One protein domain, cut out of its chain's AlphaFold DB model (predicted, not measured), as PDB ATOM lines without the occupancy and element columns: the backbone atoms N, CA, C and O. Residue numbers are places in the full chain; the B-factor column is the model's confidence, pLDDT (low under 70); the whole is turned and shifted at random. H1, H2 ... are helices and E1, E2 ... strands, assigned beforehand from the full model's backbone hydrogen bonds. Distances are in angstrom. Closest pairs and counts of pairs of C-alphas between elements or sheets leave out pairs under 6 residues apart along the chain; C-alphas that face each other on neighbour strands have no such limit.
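Overview. This is residues 11 to 137 of the 142 residues of an uncharacterized protein of Terrabacter aerolatus (UniProt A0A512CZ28). Little regular structure: a small, strongly twisted sheet of four strands with H2 over one face and long loops beside it, while a tail, residues 11 to 23, sticks out. The 127 printed residues run H1 E1 H2 E2 H3 E3 E4, mixed helices and strands holding 44; the sheet, E1 E3 E4 E2, is mixed. The whole is loose, radius of gyration of the C-alphas 18.1 A, spanning 69 by 31 by 23 A.

Arrangement. H1, residues 23 to 27, is not on the sheet. E1, residues 50 to 55, is antiparallel to E3, residues 117 to 122, with N 52 and O 122 2.8 A apart. H2, residues 60 to 68, is on the sheet at a height of 9.2 A. E2, residues 72 to 76, is parallel to E4, residues 127 to 132; N 74 and O 129 are 3.0 A apart. E1, H2 and E2 form a split strand-helix-strand unit, two strands of one sheet joined through a helix, with E3 and E4 between them in the sheet, its crossover right-handed. H3, residues 94 to 100, touches H2, closest C-alphas Val 67 and Leu 100, 7.2 A. E3 and E4 form a hairpin, N 121 and O 128 2.9 A apart. In H1, H2 and H3 every O i to N i+4 pair is within hydrogen-bond range.

Along the chain. H1 begins at C-alpha 23 (56.643, 138.621, 8.481); E3 spans 17.0 A; E4, 16.2 A, ends at C-alpha 132 (29.076, 123.974, 19.393).

Size, cuts and confidence. The printed part has no cut. The links H1 to E1, E2 to H3 and H3 to E3 are long. Residues 11 to 27 and 84 to 86 have pLDDT under 70.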
ATOM      1  N   THR A  11      83.226 138.575   9.050       53.38
ATOM      2  CA  THR A  11      82.443 139.786   9.317       53.38
ATOM      3  C   THR A  11      81.233 139.934   8.388       53.38
ATOM      4  O   THR A  11      80.229 140.486   8.816       53.38
ATOM      5  N   GLU A  12      81.278 139.406   7.157       53.12
ATOM      6  CA  GLU A  12      80.110 139.374   6.260       53.12
ATOM      7  C   GLU A  12      79.073 138.335   6.712       53.12
ATOM      8  O   GLU A  12      77.879 138.575   6.549       53.12
ATOM      9  N   ILE A  13      79.508 137.245   7.359       54.47
ATOM     10  CA  ILE A  13      78.633 136.183   7.895       54.47
ATOM     11  C   ILE A  13      77.822 136.683   9.105       54.47
ATOM     12  O   ILE A  13      76.692 136.260   9.315       54.47
ATOM     13  N   LEU A  14      78.353 137.633   9.883       53.03
ATOM     14  CA  LEU A  14      77.656 138.200  11.048       53.03
ATOM     15  C   LEU A  14      76.597 139.257  10.692       53.03
ATOM     16  O   LEU A  14      75.811 139.641  11.554       53.03
ATOM     17  N   THR A  15      76.563 139.724   9.441       51.53
ATOM     18  CA  THR A  15      75.498 140.603   8.923       51.53
ATOM     19  C   THR A  15      74.337 139.843   8.295       51.53
ATOM     20  O   THR A  15      73.366 140.470   7.872       51.53
ATOM     21  N   GLU A  16      74.404 138.513   8.231       48.44
ATOM     22  CA  GLU A  16      73.233 137.711   7.903       48.44
ATOM     23  C   GLU A  16      72.362 137.611   9.165       48.44
ATOM     24  O   GLU A  16      72.827 137.114  10.197       48.44
ATOM     25  N   PRO A  17      71.109 138.101   9.131       46.41
ATOM     26  CA  PRO A  17      70.184 137.910  10.235       46.41
ATOM     27  C   PRO A  17      69.996 136.404  10.411       46.41
ATOM     28  O   PRO A  17      69.339 135.742   9.613       46.41
ATOM     29  N   THR A  18      70.596 135.847  11.457       59.16
ATOM     30  CA  THR A  18      70.535 134.414  11.789       59.16
ATOM     31  C   THR A  18      69.209 134.022  12.441       59.16
ATOM     32  O   THR A  18      69.087 132.962  13.044       59.16
ATOM     33  N   TRP A  19      68.180 134.853  12.276       50.84
ATOM     34  CA  TRP A  19      66.841 134.606  12.770       50.84
ATOM     35  C   TRP A  19      65.870 134.729  11.611       50.84
ATOM     36  O   TRP A  19      65.717 135.780  10.994       50.84
ATOM     37  N   SER A  20      65.221 133.613  11.327       49.25
ATOM     38  CA  SER A  20      64.040 133.449  10.494       49.25
ATOM     39  C   SER A  20      62.855 134.284  11.011       49.25
ATOM     40  O   SER A  20      61.815 133.752  11.386       49.25
ATOM     41  N   GLU A  21      62.992 135.609  11.020       47.41
ATOM     42  CA  GLU A  21      61.908 136.570  11.221       47.41
ATOM     43  C   GLU A  21      61.158 136.761   9.903       47.41
ATOM     44  O   GLU A  21      61.230 137.800   9.233       47.41
ATOM     45  N   SER A  22      60.421 135.723   9.521       58.81
ATOM     46  CA  SER A  22      59.353 135.886   8.545       58.81
ATOM     47  C   SER A  22      58.342 136.917   9.066       58.81
ATOM     48  O   SER A  22      58.149 137.084  10.270       58.81
ATOM     49  N   GLU A  23      57.687 137.636   8.162       54.59
ATOM     50  CA  GLU A  23      56.643 138.621   8.481       54.59
ATOM     51  C   GLU A  23      55.532 138.033   9.382       54.59
ATOM     52  O   GLU A  23      55.008 138.715  10.263       54.59
ATOM     53  N   ALA A  24      55.290 136.725   9.251       52.56
ATOM     54  CA  ALA A  24      54.412 135.910  10.087       52.56
ATOM     55  C   ALA A  24      54.814 135.852  11.578       52.56
ATOM     56  O   ALA A  24      53.947 135.781  12.449       52.56
ATOM     57  N   ALA A  25      56.113 135.908  11.894       54.47
ATOM     58  CA  ALA A  25      56.591 135.957  13.276       54.47
ATOM     59  C   ALA A  25      56.297 137.319  13.929       54.47
ATOM     60  O   ALA A  25      56.015 137.386  15.124       54.47
ATOM     61  N   ARG A  26      56.305 138.405  13.142       60.41
ATOM     62  CA  ARG A  26      56.050 139.773  13.629       60.41
ATOM     63  C   ARG A  26      54.567 140.086  13.796       60.41
ATOM     64  O   ARG A  26      54.218 140.869  14.674       60.41
ATOM     65  N   SER A  27      53.693 139.479  12.994       69.38
ATOM     66  CA  SER A  27      52.241 139.656  13.131       69.38
ATOM     67  C   SER A  27      51.658 138.913  14.340       69.38
ATOM     68  O   SER A  27      50.540 139.206  14.758       69.38
ATOM     69  N   GLY A  28      52.388 137.936  14.895       75.75
ATOM     70  CA  GLY A  28      51.884 137.055  15.952       75.75
ATOM     71  C   GLY A  28      50.721 136.169  15.495       75.75
ATOM     72  O   GLY A  28      50.058 135.551  16.329       75.75
ATOM     73  N   GLN A  29      50.469 136.099  14.184       82.62
ATOM     74  CA  GLN A  29      49.314 135.414  13.611       82.62
ATOM     75  C   GLN A  29      49.317 133.919  13.947       82.62
ATOM     76  O   GLN A  29      48.282 133.361  14.305       82.62
ATOM     77  N   HIS A  30      50.506 133.314  13.923       85.50
ATOM     78  CA  HIS A  30      50.736 131.902  14.226       85.50
ATOM     79  C   HIS A  30      51.198 131.650  15.666       85.50
ATOM     80  O   HIS A  30      51.616 130.541  15.993       85.50
ATOM     81  N   ALA A  31      51.163 132.659  16.542       87.50
ATOM     82  CA  ALA A  31      51.562 132.466  17.931       87.50
ATOM     83  C   ALA A  31      50.633 131.436  18.607       87.50
ATOM     84  O   ALA A  31      49.413 131.592  18.497       87.50
ATOM     85  N   PRO A  32      51.165 130.420  19.316       90.62
ATOM     86  CA  PRO A  32      50.343 129.476  20.065       90.62
ATOM     87  C   PRO A  32      49.414 130.187  21.051       90.62
ATOM     88  O   PRO A  32      49.827 131.117  21.752       90.62
ATOM     89  N   ARG A  33      48.155 129.744  21.116       91.25
ATOM     90  CA  ARG A  33      47.139 130.284  22.029       91.25
ATOM     91  C   ARG A  33      46.520 129.153  22.850       91.25
ATOM     92  O   ARG A  33      45.526 128.591  22.411       91.25
ATOM     93  N   PRO A  34      47.086 128.810  24.021       93.00
ATOM     94  CA  PRO A  34      46.579 127.711  24.836       93.00
ATOM     95  C   PRO A  34      45.068 127.800  25.069       93.00
ATOM     96  O   PRO A  34      44.552 128.832  25.498       93.00
ATOM     97  N   GLY A  35      44.376 126.708  24.759       92.62
ATOM     98  CA  GLY A  35      42.943 126.530  24.932       92.62
ATOM     99  C   GLY A  35      42.061 127.261  23.919       92.62
ATOM    100  O   GLY A  35      40.849 127.295  24.117       92.62
ATOM    101  N   THR A  36      42.606 127.878  22.872       93.38
ATOM    102  CA  THR A  36      41.801 128.615  21.889       93.38
ATOM    103  C   THR A  36      42.465 128.646  20.512       93.38
ATOM    104  O   THR A  36      43.498 128.018  20.286       93.38
ATOM    105  N   PHE A  37      41.844 129.349  19.573       92.25
ATOM    106  CA  PHE A  37      42.379 129.581  18.241       92.25
ATOM    107  C   PHE A  37      43.376 130.748  18.242       92.25
ATOM    108  O   PHE A  37      43.202 131.745  18.950       92.25
ATOM    109  N   ASN A  38      44.434 130.647  17.436       90.81
ATOM    110  CA  ASN A  38      45.279 131.802  17.107       90.81
ATOM    111  C   ASN A  38      44.639 132.674  16.012       90.81
ATOM    112  O   ASN A  38      43.494 132.466  15.660       90.81
ATOM    113  N   ALA A  39      45.343 133.669  15.465       88.38
ATOM    114  CA  ALA A  39      44.798 134.489  14.372       88.38
ATOM    115  C   ALA A  39      45.017 133.866  12.975       88.38
ATOM    116  O   ALA A  39      44.645 134.468  11.968       88.38
ATOM    117  N   ALA A  40      45.592 132.662  12.900       88.50
ATOM    118  CA  ALA A  40      45.752 131.878  11.677       88.50
ATOM    119  C   ALA A  40      44.681 130.790  11.480       88.50
ATOM    120  O   ALA A  40      44.566 130.274  10.375       88.50
ATOM    121  N   GLY A  41      43.914 130.439  12.516       89.19
ATOM    122  CA  GLY A  41      42.936 129.342  12.457       89.19
ATOM    123  C   GLY A  41      43.387 128.081  13.176       89.19
ATOM    124  O   GLY A  41      42.646 127.105  13.198       89.19
ATOM    125  N   ASP A  42      44.577 128.078  13.774       92.94
ATOM    126  CA  ASP A  42      45.082 126.903  14.474       92.94
ATOM    127  C   ASP A  42      44.460 126.821  15.864       92.94
ATOM    128  O   ASP A  42      44.551 127.778  16.638       92.94
ATOM    129  N   PHE A  43      43.869 125.670  16.182       94.31
ATOM    130  CA  PHE A  43      43.323 125.381  17.500       94.31
ATOM    131  C   PHE A  43      44.387 124.749  18.397       94.31
ATOM    132  O   PHE A  43      45.167 123.909  17.945       94.31
ATOM    133  N   PHE A  44      44.416 125.126  19.673       95.31
ATOM    134  CA  PHE A  44      45.350 124.570  20.645       95.31
ATOM    135  C   PHE A  44      44.623 124.068  21.887       95.31
ATOM    136  O   PHE A  44      43.663 124.676  22.366       95.31
ATOM    137  N   ASP A  45      45.140 122.982  22.453       95.25
ATOM    138  CA  ASP A  45      44.696 122.469  23.742       95.25
ATOM    139  C   ASP A  45      45.096 123.413  24.902       95.25
ATOM    140  O   ASP A  45      45.867 124.363  24.701       95.25
ATOM    141  N   PRO A  46      44.611 123.186  26.139       94.94
ATOM    142  CA  PRO A  46      44.940 124.030  27.292       94.94
ATOM    143  C   PRO A  46      46.434 124.121  27.635       94.94
ATOM    144  O   PRO A  46      46.829 125.014  28.383       94.94
ATOM    145  N   HIS A  47      47.267 123.220  27.111       94.06
ATOM    146  CA  HIS A  47      48.716 123.234  27.299       94.06
ATOM    147  C   HIS A  47      49.453 123.962  26.167       94.06
ATOM    148  O   HIS A  47      50.664 124.150  26.252       94.06
ATOM    149  N   GLY A  48      48.737 124.418  25.135       94.50
ATOM    150  CA  GLY A  48      49.319 125.098  23.983       94.50
ATOM    151  C   GLY A  48      49.808 124.153  22.892       94.50
ATOM    152  O   GLY A  48      50.537 124.596  22.007       94.50
ATOM    153  N   THR A  49      49.411 122.880  22.924       96.56
ATOM    154  CA  THR A  49      49.707 121.922  21.855       96.56
ATOM    155  C   THR A  49      48.673 122.071  20.751       96.56
ATOM    156  O   THR A  49      47.471 122.078  21.016       96.56
ATOM    157  N   ARG A  50      49.133 122.201  19.503       96.88
ATOM    158  CA  ARG A  50      48.247 122.339  18.342       96.88
ATOM    159  C   ARG A  50      47.402 121.078  18.174       96.88
ATOM    160  O   ARG A  50      47.907 119.972  18.340       96.88
ATOM    161  N   LEU A  51      46.136 121.272  17.843       97.25
ATOM    162  CA  LEU A  51      45.180 120.231  17.508       97.25
ATOM    163  C   LEU A  51      44.885 120.279  16.010       97.25
ATOM    164  O   LEU A  51      44.864 121.352  15.402       97.25
ATOM    165  N   GLU A  52      44.620 119.118  15.430       97.81
ATOM    166  CA  GLU A  52      44.186 118.965  14.047       97.81
ATOM    167  C   GLU A  52      42.735 118.477  14.004       97.81
ATOM    168  O   GLU A  52      42.341 117.663  14.850       97.81
ATOM    169  N   PRO A  53      41.928 118.964  13.047       96.69
ATOM    170  CA  PRO A  53      40.576 118.468  12.862       96.69
ATOM    171  C   PRO A  53      40.649 117.027  12.355       96.69
ATOM    172  O   PRO A  53      41.342 116.722  11.384       96.69
ATOM    173  N   VAL A  54      39.942 116.128  13.030       97.50
ATOM    174  CA  VAL A  54      39.899 114.704  12.679       97.50
ATOM    175  C   VAL A  54      38.588 114.379  11.987       97.50
ATOM    176  O   VAL A  54      38.589 113.672  10.978       97.50
ATOM    177  N   ARG A  55      37.469 114.856  12.545       97.19
ATOM    178  CA  ARG A  55      36.118 114.597  12.040       97.19
ATOM    179  C   ARG A  55      35.175 115.739  12.371       97.19
ATOM    180  O   ARG A  55      35.143 116.182  13.513       97.19
ATOM    181  N   ASP A  56      34.341 116.079  11.402       96.19
ATOM    182  CA  ASP A  56      33.252 117.038  11.548       96.19
ATOM    183  C   ASP A  56      31.911 116.305  11.722       96.19
ATOM    184  O   ASP A  56      31.794 115.122  11.388       96.19
ATOM    185  N   ASP A  57      30.901 117.013  12.234       93.88
ATOM    186  CA  ASP A  57      29.505 116.557  12.349       93.88
ATOM    187  C   ASP A  57      29.327 115.177  13.011       93.88
ATOM    188  O   ASP A  57      28.585 114.301  12.551       93.88
ATOM    189  N   VAL A  58      30.007 114.982  14.138       97.56
ATOM    190  CA  VAL A  58      29.961 113.748  14.919       97.56
ATOM    191  C   VAL A  58      28.626 113.610  15.659       97.56
ATOM    192  O   VAL A  58      28.080 114.560  16.223       97.56
ATOM    193  N   THR A  59      28.086 112.390  15.670       97.81
ATOM    194  CA  THR A  59      26.808 112.099  16.339       97.81
ATOM    195  C   THR A  59      26.927 112.162  17.869       97.81
ATOM    196  O   THR A  59      28.002 111.889  18.408       97.81
ATOM    197  N   PRO A  60      25.833 112.439  18.603       97.62
ATOM    198  CA  PRO A  60      25.861 112.436  20.066       97.62
ATOM    199  C   PRO A  60      26.351 111.132  20.712       97.62
ATOM    200  O   PRO A  60      27.178 111.182  21.622       97.62
ATOM    201  N   ASP A  61      25.909 109.974  20.216       97.62
ATOM    202  CA  ASP A  61      26.374 108.660  20.689       97.62
ATOM    203  C   ASP A  61      27.893 108.511  20.529       97.62
ATOM    204  O   ASP A  61      28.604 108.049  21.421       97.62
ATOM    205  N   GLU A  62      28.417 108.929  19.381       97.75
ATOM    206  CA  GLU A  62      29.842 108.841  19.108       97.75
ATOM    207  C   GLU A  62      30.659 109.808  19.968       97.75
ATOM    208  O   GLU A  62      31.707 109.427  20.495       97.75
ATOM    209  N   ALA A  63      30.158 111.027  20.171       97.88
ATOM    210  CA  ALA A  63      30.739 111.987  21.099       97.88
ATOM    211  C   ALA A  63      30.807 111.410  22.523       97.88
ATOM    212  O   ALA A  63      31.847 111.508  23.180       97.88
ATOM    213  N   GLN A  64      29.742 110.738  22.975       98.19
ATOM    214  CA  GLN A  64      29.723 110.054  24.266       98.19
ATOM    215  C   GLN A  64      30.774 108.944  24.338       98.19
ATOM    216  O   GLN A  64      31.570 108.927  25.275       98.19
ATOM    217  N   ARG A  65      30.863 108.082  23.318       97.50
ATOM    218  CA  ARG A  65      31.875 107.013  23.266       97.50
ATOM    219  C   ARG A  65      33.308 107.547  23.336       97.50
ATOM    220  O   ARG A  65      34.157 106.926  23.971       97.50
ATOM    221  N   LEU A  66      33.591 108.689  22.709       97.81
ATOM    222  CA  LEU A  66      34.910 109.328  22.778       97.81
ATOM    223  C   LEU A  66      35.216 109.858  24.183       97.81
ATOM    224  O   LEU A  66      36.328 109.669  24.681       97.81
ATOM    225  N   VAL A  67      34.240 110.478  24.846       97.56
ATOM    226  CA  VAL A  67      34.397 110.954  26.228       97.56
ATOM    227  C   VAL A  67      34.601 109.793  27.197       97.56
ATOM    228  O   VAL A  67      35.502 109.863  28.041       97.56
ATOM    229  N   ASP A  68      33.846 108.706  27.032       96.56
ATOM    230  CA  ASP A  68      33.998 107.463  27.794       96.56
ATOM    231  C   ASP A  68      35.400 106.858  27.614       96.56
ATOM    232  O   ASP A  68      35.997 106.375  28.577       96.56
ATOM    233  N   ALA A  69      35.961 106.955  26.403       95.88
ATOM    234  CA  ALA A  69      37.325 106.532  26.082       95.88
ATOM    235  C   ALA A  69      38.418 107.487  26.597       95.88
ATOM    236  O   ALA A  69      39.601 107.157  26.529       95.88
ATOM    237  N   GLY A  70      38.046 108.649  27.138       96.31
ATOM    238  CA  GLY A  70      38.972 109.569  27.787       96.31
ATOM    239  C   GLY A  70      39.178 110.908  27.085       96.31
ATOM    240  O   GLY A  70      39.998 111.686  27.571       96.31
ATOM    241  N   ALA A  71      38.449 111.207  26.006       97.44
ATOM    242  CA  ALA A  71      38.561 112.492  25.320       97.44
ATOM    243  C   ALA A  71      38.286 113.676  26.264       97.44
ATOM    244  O   ALA A  71      37.466 113.591  27.187       97.44
ATOM    245  N   LEU A  72      38.979 114.790  26.019       97.81
ATOM    246  CA  LEU A  72      38.639 116.071  26.631       97.81
ATOM    247  C   LEU A  72      37.392 116.645  25.958       97.81
ATOM    248  O   LEU A  72      37.065 116.286  24.829       97.81
ATOM    249  N   VAL A  73      36.722 117.563  26.646       98.06
ATOM    250  CA  VAL A  73      35.545 118.253  26.119       98.06
ATOM    251  C   VAL A  73      35.754 119.750  26.215       98.06
ATOM    252  O   VAL A  73      36.168 120.276  27.254       98.06
ATOM    253  N   VAL A  74      35.430 120.427  25.126       97.25
ATOM    254  CA  VAL A  74      35.414 121.878  25.018       97.25
ATOM    255  C   VAL A  74      34.070 122.310  24.442       97.25
ATOM    256  O   VAL A  74      33.479 121.608  23.624       97.25
ATOM    257  N   HIS A  75      33.534 123.426  24.929       95.88
ATOM    258  CA  HIS A  75      32.212 123.919  24.547       95.88
ATOM    259  C   HIS A  75      32.245 125.402  24.207       95.88
ATOM    260  O   HIS A  75      32.873 126.197  24.907       95.88
ATOM    261  N   GLU A  76      31.525 125.783  23.161       93.44
ATOM    262  CA  GLU A  76      31.201 127.173  22.862       93.44
ATOM    263  C   GLU A  76      29.708 127.297  22.540       93.44
ATOM    264  O   GLU A  76      29.164 126.518  21.764       93.44
ATOM    265  N   ALA A  77      29.025 128.263  23.158       90.50
ATOM    266  CA  ALA A  77      27.572 128.407  23.043       90.50
ATOM    267  C   ALA A  77      27.116 129.242  21.832       90.50
ATOM    268  O   ALA A  77      25.923 129.311  21.554       90.50
ATOM    269  N   CYS A  78      28.029 129.920  21.132       89.38
ATOM    270  CA  CYS A  78      27.684 130.830  20.041       89.38
ATOM    271  C   CYS A  78      27.359 130.090  18.737       89.38
ATOM    272  O   CYS A  78      26.652 130.639  17.891       89.38
ATOM    273  N   GLY A  79      27.891 128.882  18.547       87.12
ATOM    274  CA  GLY A  79      27.770 128.145  17.292       87.12
ATOM    275  C   GLY A  79      28.608 128.758  16.170       87.12
ATOM    276  O   GLY A  79      28.217 128.708  15.005       87.12
ATOM    277  N   CYS A  80      29.721 129.419  16.504       87.62
ATOM    278  CA  CYS A  80      30.607 130.071  15.532       87.62
ATOM    279  C   CYS A  80      31.924 129.318  15.301       87.62
ATOM    280  O   CYS A  80      32.788 129.816  14.577       87.62
ATOM    281  N   GLY A  81      32.112 128.162  15.944       82.06
ATOM    282  CA  GLY A  81      33.346 127.380  15.837       82.06
ATOM    283  C   GLY A  81      34.509 127.942  16.661       82.06
ATOM    284  O   GLY A  81      35.644 127.527  16.479       82.06
ATOM    285  N   GLY A  82      34.266 128.923  17.538       77.12
ATOM    286  CA  GLY A  82      35.311 129.586  18.333       77.12
ATOM    287  C   GLY A  82      36.193 130.578  17.558       77.12
ATOM    288  O   GLY A  82      37.082 131.186  18.147       77.12
ATOM    289  N   TRP A  83      35.938 130.778  16.261       71.75
ATOM    290  CA  TRP A  83      36.644 131.758  15.425       71.75
ATOM    291  C   TRP A  83      35.943 133.126  15.366       71.75
ATOM    292  O   TRP A  83      36.563 134.160  15.106       71.75
ATOM    293  N   GLY A  84      34.626 133.147  15.593       64.56
ATOM    294  CA  GLY A  84      33.810 134.358  15.549       64.56
ATOM    295  C   GLY A  84      34.097 135.316  16.710       64.56
ATOM    296  O   GLY A  84      34.346 134.889  17.834       64.56
ATOM    297  N   ALA A  85      34.036 136.622  16.421       60.72
ATOM    298  CA  ALA A  85      34.325 137.766  17.296       60.72
ATOM    299  C   ALA A  85      34.191 137.515  18.820       60.72
ATOM    300  O   ALA A  85      33.153 137.780  19.422       60.72
ATOM    301  N   GLY A  86      35.278 137.058  19.453       66.75
ATOM    302  CA  GLY A  86      35.414 136.986  20.913       66.75
ATOM    303  C   GLY A  86      34.758 135.786  21.605       66.75
ATOM    304  O   GLY A  86      34.744 135.747  22.836       66.75
ATOM    305  N   CYS A  87      34.242 134.802  20.866       81.88
ATOM    306  CA  CYS A  87      33.684 133.592  21.471       81.88
ATOM    307  C   CYS A  87      34.818 132.699  21.974       81.88
ATOM    308  O   CYS A  87      35.555 132.115  21.187       81.88
ATOM    309  N   THR A  88      34.981 132.626  23.294       84.06
ATOM    310  CA  THR A  88      36.054 131.837  23.903       84.06
ATOM    311  C   THR A  88      35.539 130.438  24.243       84.06
ATOM    312  O   THR A  88      34.589 130.334  25.026       84.06
ATOM    313  N   PRO A  89      36.148 129.369  23.699       91.88
ATOM    314  CA  PRO A  89      35.820 128.009  24.093       91.88
ATOM    315  C   PRO A  89      36.070 127.782  25.586       91.88
ATOM    316  O   PRO A  89      37.072 128.225  26.149       91.88
ATOM    317  N   THR A  90      35.166 127.053  26.231       94.50
ATOM    318  CA  THR A  90      35.274 126.665  27.637       94.50
ATOM    319  C   THR A  90      35.660 125.198  27.738       94.50
ATOM    320  O   THR A  90      34.905 124.317  27.334       94.50
ATOM    321  N   TRP A  91      36.829 124.931  28.315       96.50
ATOM    322  CA  TRP A  91      37.309 123.575  28.572       96.50
ATOM    323  C   TRP A  91      36.711 123.022  29.858       96.50
ATOM    324  O   TRP A  91      36.713 123.686  30.900       96.50
ATOM    325  N   LEU A  92      36.211 121.791  29.802       96.81
ATOM    326  CA  LEU A  92      35.692 121.117  30.984       96.81
ATOM    327  C   LEU A  92      36.851 120.572  31.822       96.81
ATOM    328  O   LEU A  92      37.736 119.888  31.313       96.81
ATOM    329  N   GLY A  93      36.815 120.854  33.124       95.62
ATOM    330  CA  GLY A  93      37.739 120.262  34.088       95.62
ATOM    331  C   GLY A  93      37.398 118.807  34.418       95.62
ATOM    332  O   GLY A  93      36.287 118.335  34.158       95.62
ATOM    333  N   ASP A  94      38.340 118.123  35.065       94.75
ATOM    334  CA  ASP A  94      38.290 116.682  35.346       94.75
ATOM    335  C   ASP A  94      37.006 116.219  36.042       94.75
ATOM    336  O   ASP A  94      36.457 115.174  35.697       94.75
ATOM    337  N   GLU A  95      36.486 116.999  36.994       94.38
ATOM    338  CA  GLU A  95      35.246 116.661  37.699       94.38
ATOM    339  C   GLU A  95      34.047 116.605  36.741       94.38
ATOM    340  O   GLU A  95      33.269 115.650  36.764       94.38
ATOM    341  N   ARG A  96      33.918 117.600  35.854       95.69
ATOM    342  CA  ARG A  96      32.839 117.647  34.858       95.69
ATOM    343  C   ARG A  96      33.005 116.546  33.815       95.69
ATOM    344  O   ARG A  96      32.022 115.903  33.464       95.69
ATOM    345  N   LEU A  97      34.234 116.270  33.377       96.25
ATOM    346  CA  LEU A  97      34.518 115.148  32.476       96.25
ATOM    347  C   LEU A  97      34.146 113.802  33.115       96.25
ATOM    348  O   LEU A  97      33.527 112.959  32.470       96.25
ATOM    349  N   ALA A  98      34.457 113.607  34.398       94.25
ATOM    350  CA  ALA A  98      34.081 112.400  35.128       94.25
ATOM    351  C   ALA A  98      32.556 112.237  35.255       94.25
ATOM    352  O   ALA A  98      32.062 111.109  35.212       94.25
ATOM    353  N   GLN A  99      31.810 113.341  35.384       93.38
ATOM    354  CA  GLN A  99      30.346 113.325  35.344       93.38
ATOM    355  C   GLN A  99      29.829 112.923  33.957       93.38
ATOM    356  O   GLN A  99      28.943 112.075  33.873       93.38
ATOM    357  N   LEU A 100      30.407 113.469  32.882       95.31
ATOM    358  CA  LEU A 100      30.007 113.141  31.510       95.31
ATOM    359  C   LEU A 100      30.219 111.663  31.166       95.31
ATOM    360  O   LEU A 100      29.316 111.043  30.616       95.31
ATOM    361  N   ARG A 101      31.344 111.064  31.577       94.12
ATOM    362  CA  ARG A 101      31.649 109.626  31.370       94.12
ATOM    363  C   ARG A 101      30.662 108.658  32.031       94.12
ATOM    364  O   ARG A 101      30.700 107.456  31.800       94.12
ATOM    365  N   ARG A 102      29.843 109.153  32.959       88.06
ATOM    366  CA  ARG A 102      28.807 108.376  33.665       88.06
ATOM    367  C   ARG A 102      27.402 108.884  33.349       88.06
ATOM    368  O   ARG A 102      26.436 108.425  33.955       88.06
ATOM    369  N   GLY A 103      27.313 109.884  32.479       90.81
ATOM    370  CA  GLY A 103      26.104 110.616  32.164       90.81
ATOM    371  C   GLY A 103      25.428 110.113  30.892       90.81
ATOM    372  O   GLY A 103      25.903 109.182  30.244       90.81
ATOM    373  N   PRO A 104      24.287 110.721  30.540       94.06
ATOM    374  CA  PRO A 104      23.664 110.506  29.245       94.06
ATOM    375  C   PRO A 104      24.467 111.185  28.129       94.06
ATOM    376  O   PRO A 104      25.165 112.171  28.373       94.06
ATOM    377  N   GLU A 105      24.262 110.707  26.902       96.12
ATOM    378  CA  GLU A 105      24.754 111.345  25.678       96.12
ATOM    379  C   GLU A 105      24.300 112.818  25.554       96.12
ATOM    380  O   GLU A 105      23.258 113.200  26.120       96.12
ATOM    381  N   PRO A 106      25.050 113.658  24.812       97.38
ATOM    382  CA  PRO A 106      24.648 115.033  24.568       97.38
ATOM    383  C   PRO A 106      23.363 115.103  23.738       97.38
ATOM    384  O   PRO A 106      22.968 114.169  23.045       97.38
ATOM    385  N   ARG A 107      22.679 116.244  23.792       97.00
ATOM    386  CA  ARG A 107      21.463 116.506  23.016       97.00
ATOM    387  C   ARG A 107      21.495 117.904  22.438       97.00
ATOM    388  O   ARG A 107      21.829 118.857  23.139       97.00
ATOM    389  N   PHE A 108      21.071 118.037  21.190       95.81
ATOM    390  CA  PHE A 108      20.891 119.340  20.559       95.81
ATOM    391  C   PHE A 108      19.526 119.904  20.929       95.81
ATOM    392  O   PHE A 108      18.501 119.245  20.759       95.81
ATOM    393  N   THR A 109      19.515 121.114  21.488       93.00
ATOM    394  CA  THR A 109      18.277 121.746  21.962       93.00
ATOM    395  C   THR A 109      17.744 122.813  21.012       93.00
ATOM    396  O   THR A 109      16.547 123.082  21.054       93.00
ATOM    397  N   HIS A 110      18.596 123.389  20.152       89.00
ATOM    398  CA  HIS A 110      18.244 124.400  19.142       89.00
ATOM    399  C   HIS A 110      17.384 125.564  19.678       89.00
ATOM    400  O   HIS A 110      16.517 126.092  18.981       89.00
ATOM    401  N   ARG A 111      17.581 125.945  20.946       86.50
ATOM    402  CA  ARG A 111      16.770 126.950  21.650       86.50
ATOM    403  C   ARG A 111      17.112 128.384  21.250       86.50
ATOM    404  O   ARG A 111      16.220 129.228  21.250       86.50
ATOM    405  N   SER A 112      18.373 128.668  20.943       83.75
ATOM    406  CA  SER A 112      18.864 129.999  20.580       83.75
ATOM    407  C   SER A 112      18.856 130.249  19.069       83.75
ATOM    408  O   SER A 112      18.974 131.394  18.638       83.75
ATOM    409  N   GLY A 113      18.695 129.194  18.262       85.75
ATOM    410  CA  GLY A 113      18.817 129.268  16.804       85.75
ATOM    411  C   GLY A 113      20.268 129.344  16.316       85.75
ATOM    412  O   GLY A 113      20.490 129.520  15.119       85.75
ATOM    413  N   ALA A 114      21.247 129.200  17.216       86.94
ATOM    414  CA  ALA A 114      22.650 129.078  16.851       86.94
ATOM    415  C   ALA A 114      22.896 127.782  16.055       86.94
ATOM    416  O   ALA A 114      22.309 126.735  16.376       86.94
ATOM    417  N   PRO A 115      23.785 127.802  15.044       91.62
ATOM    418  CA  PRO A 115      24.261 126.570  14.433       91.62
ATOM    419  C   PRO A 115      24.829 125.649  15.525       91.62
ATOM    420  O   PRO A 115      25.550 126.094  16.412       91.62
ATOM    421  N   THR A 116      24.411 124.383  15.528       94.94
ATOM    422  CA  THR A 116      24.691 123.435  16.618       94.94
ATOM    423  C   THR A 116      25.216 122.140  16.019       94.94
ATOM    424  O   THR A 116      24.507 121.509  15.236       94.94
ATOM    425  N   TRP A 117      26.443 121.767  16.372       96.31
ATOM    426  CA  TRP A 117      27.115 120.554  15.902       96.31
ATOM    427  C   TRP A 117      28.172 120.102  16.916       96.31
ATOM    428  O   TRP A 117      28.419 120.774  17.924       96.31
ATOM    429  N   ILE A 118      28.770 118.940  16.669       98.06
ATOM    430  CA  ILE A 118      29.918 118.431  17.420       98.06
ATOM    431  C   ILE A 118      30.995 118.055  16.411       98.06
ATOM    432  O   ILE A 118      30.692 117.405  15.413       98.06
ATOM    433  N   ASP A 119      32.240 118.425  16.676       97.75
ATOM    434  CA  ASP A 119      33.393 117.958  15.914       97.75
ATOM    435  C   ASP A 119      34.438 117.315  16.843       97.75
ATOM    436  O   ASP A 119      34.307 117.282  18.077       97.75
ATOM    437  N   VAL A 120      35.448 116.700  16.233       98.31
ATOM    438  CA  VAL A 120      36.530 116.019  16.934       98.31
ATOM    439  C   VAL A 120      37.861 116.505  16.409       98.31
ATOM    440  O   VAL A 120      38.171 116.392  15.221       98.31
ATOM    441  N   TRP A 121      38.683 116.933  17.353       98.31
ATOM    442  CA  TRP A 121      40.055 117.350  17.140       98.31
ATOM    443  C   TRP A 121      41.003 116.411  17.877       98.31
ATOM    444  O   TRP A 121      40.625 115.774  18.864       98.31
ATOM    445  N   ALA A 122      42.247 116.312  17.425       98.12
ATOM    446  CA  ALA A 122      43.249 115.518  18.120       98.12
ATOM    447  C   ALA A 122      44.666 116.044  17.917       98.12
ATOM    448  O   ALA A 122      44.956 116.806  17.000       98.12
ATOM    449  N   ASN A 123      45.552 115.587  18.789       97.06
ATOM    450  CA  ASN A 123      46.990 115.549  18.570       97.06
ATOM    451  C   ASN A 123      47.498 114.145  18.940       97.06
ATOM    452  O   ASN A 123      46.700 113.254  19.240       97.06
ATOM    453  N   ASP A 124      48.815 113.951  18.949       94.88
ATOM    454  CA  ASP A 124      49.426 112.651  19.254       94.88
ATOM    455  C   ASP A 124      49.116 112.127  20.672       94.88
ATOM    456  O   ASP A 124      49.247 110.933  20.935       94.88
ATOM    457  N   GLU A 125      48.704 112.998  21.599       94.12
ATOM    458  CA  GLU A 125      48.474 112.645  23.003       94.12
ATOM    459  C   GLU A 125      46.999 112.435  23.349       94.12
ATOM    460  O   GLU A 125      46.683 111.659  24.253       94.12
ATOM    461  N   ARG A 126      46.088 113.178  22.707       94.44
ATOM    462  CA  ARG A 126      44.690 113.256  23.146       94.44
ATOM    463  C   ARG A 126      43.715 113.555  22.019       94.44
ATOM    464  O   ARG A 126      44.030 114.247  21.054       94.44
ATOM    465  N   SER A 127      42.482 113.102  22.222       97.62
ATOM    466  CA  SER A 127      41.314 113.522  21.448       97.62
ATOM    467  C   SER A 127      40.489 114.541  22.229       97.62
ATOM    468  O   SER A 127      40.418 114.500  23.461       97.62
ATOM    469  N   VAL A 128      39.846 115.443  21.500       98.38
ATOM    470  CA  VAL A 128      39.008 116.520  22.013       98.38
ATOM    471  C   VAL A 128      37.676 116.473  21.278       98.38
ATOM    472  O   VAL A 128      37.646 116.486  20.053       98.38
ATOM    473  N   VAL A 129      36.585 116.422  22.034       98.38
ATOM    474  CA  VAL A 129      35.226 116.608  21.527       98.38
ATOM    475  C   VAL A 129      34.860 118.077  21.703       98.38
ATOM    476  O   VAL A 129      34.833 118.571  22.835       98.38
ATOM    477  N   TYR A 130      34.576 118.773  20.605       97.81
ATOM    478  CA  TYR A 130      34.134 120.163  20.640       97.81
ATOM    479  C   TYR A 130      32.624 120.224  20.414       97.81
ATOM    480  O   TYR A 130      32.114 119.834  19.369       97.81
ATOM    481  N   ALA A 131      31.893 120.694  21.419       97.44
ATOM    482  CA  ALA A 131      30.465 120.954  21.330       97.44
ATOM    483  C   ALA A 131      30.199 122.422  20.956       97.44
ATOM    484  O   ALA A 131      30.663 123.332  21.649       97.44
ATOM    485  N   HIS A 132      29.399 122.646  19.914       95.50
ATOM    486  CA  HIS A 132      29.076 123.974  19.393       95.50
ATOM    487  C   HIS A 132      27.596 124.299  19.539       95.50
ATOM    488  O   HIS A 132      26.736 123.472  19.237       95.50
ATOM    489  N   GLY A 133      27.295 125.529  19.946       94.00
ATOM    490  CA  GLY A 133      25.935 126.041  20.043       94.00
ATOM    491  C   GLY A 133      25.139 125.406  21.184       94.00
ATOM    492  O   GLY A 133      25.618 125.259  22.316       94.00
ATOM    493  N   ASP A 134      23.896 125.033  20.880       93.94
ATOM    494  CA  ASP A 134      22.873 124.637  21.849       93.94
ATOM    495  C   ASP A 134      22.959 123.156  22.259       93.94
ATOM    496  O   ASP A 134      21.978 122.405  22.155       93.94
ATOM    497  N   VAL A 135      24.123 122.729  22.744       95.38
ATOM    498  CA  VAL A 135      24.346 121.372  23.259       95.38
ATOM    499  C   VAL A 135      24.019 121.310  24.749       95.38
ATOM    500  O   VAL A 135      24.551 122.074  25.546       95.38
ATOM    501  N   LEU A 136      23.163 120.369  25.138       96.06
ATOM    502  CA  LEU A 136      22.938 119.986  26.529       96.06
ATOM    503  C   LEU A 136      23.644 118.655  26.784       96.06
ATOM    504  O   LEU A 136      23.365 117.682  26.087       96.06
ATOM    505  N   TRP A 137      24.509 118.582  27.793       96.38
ATOM    506  CA  TRP A 137      25.243 117.356  28.108       96.38
ATOM    507  C   TRP A 137      25.345 117.144  29.617       96.38
ATOM    508  O   TRP A 137      26.157 117.759  30.318       96.38
TER     509      TRP A 137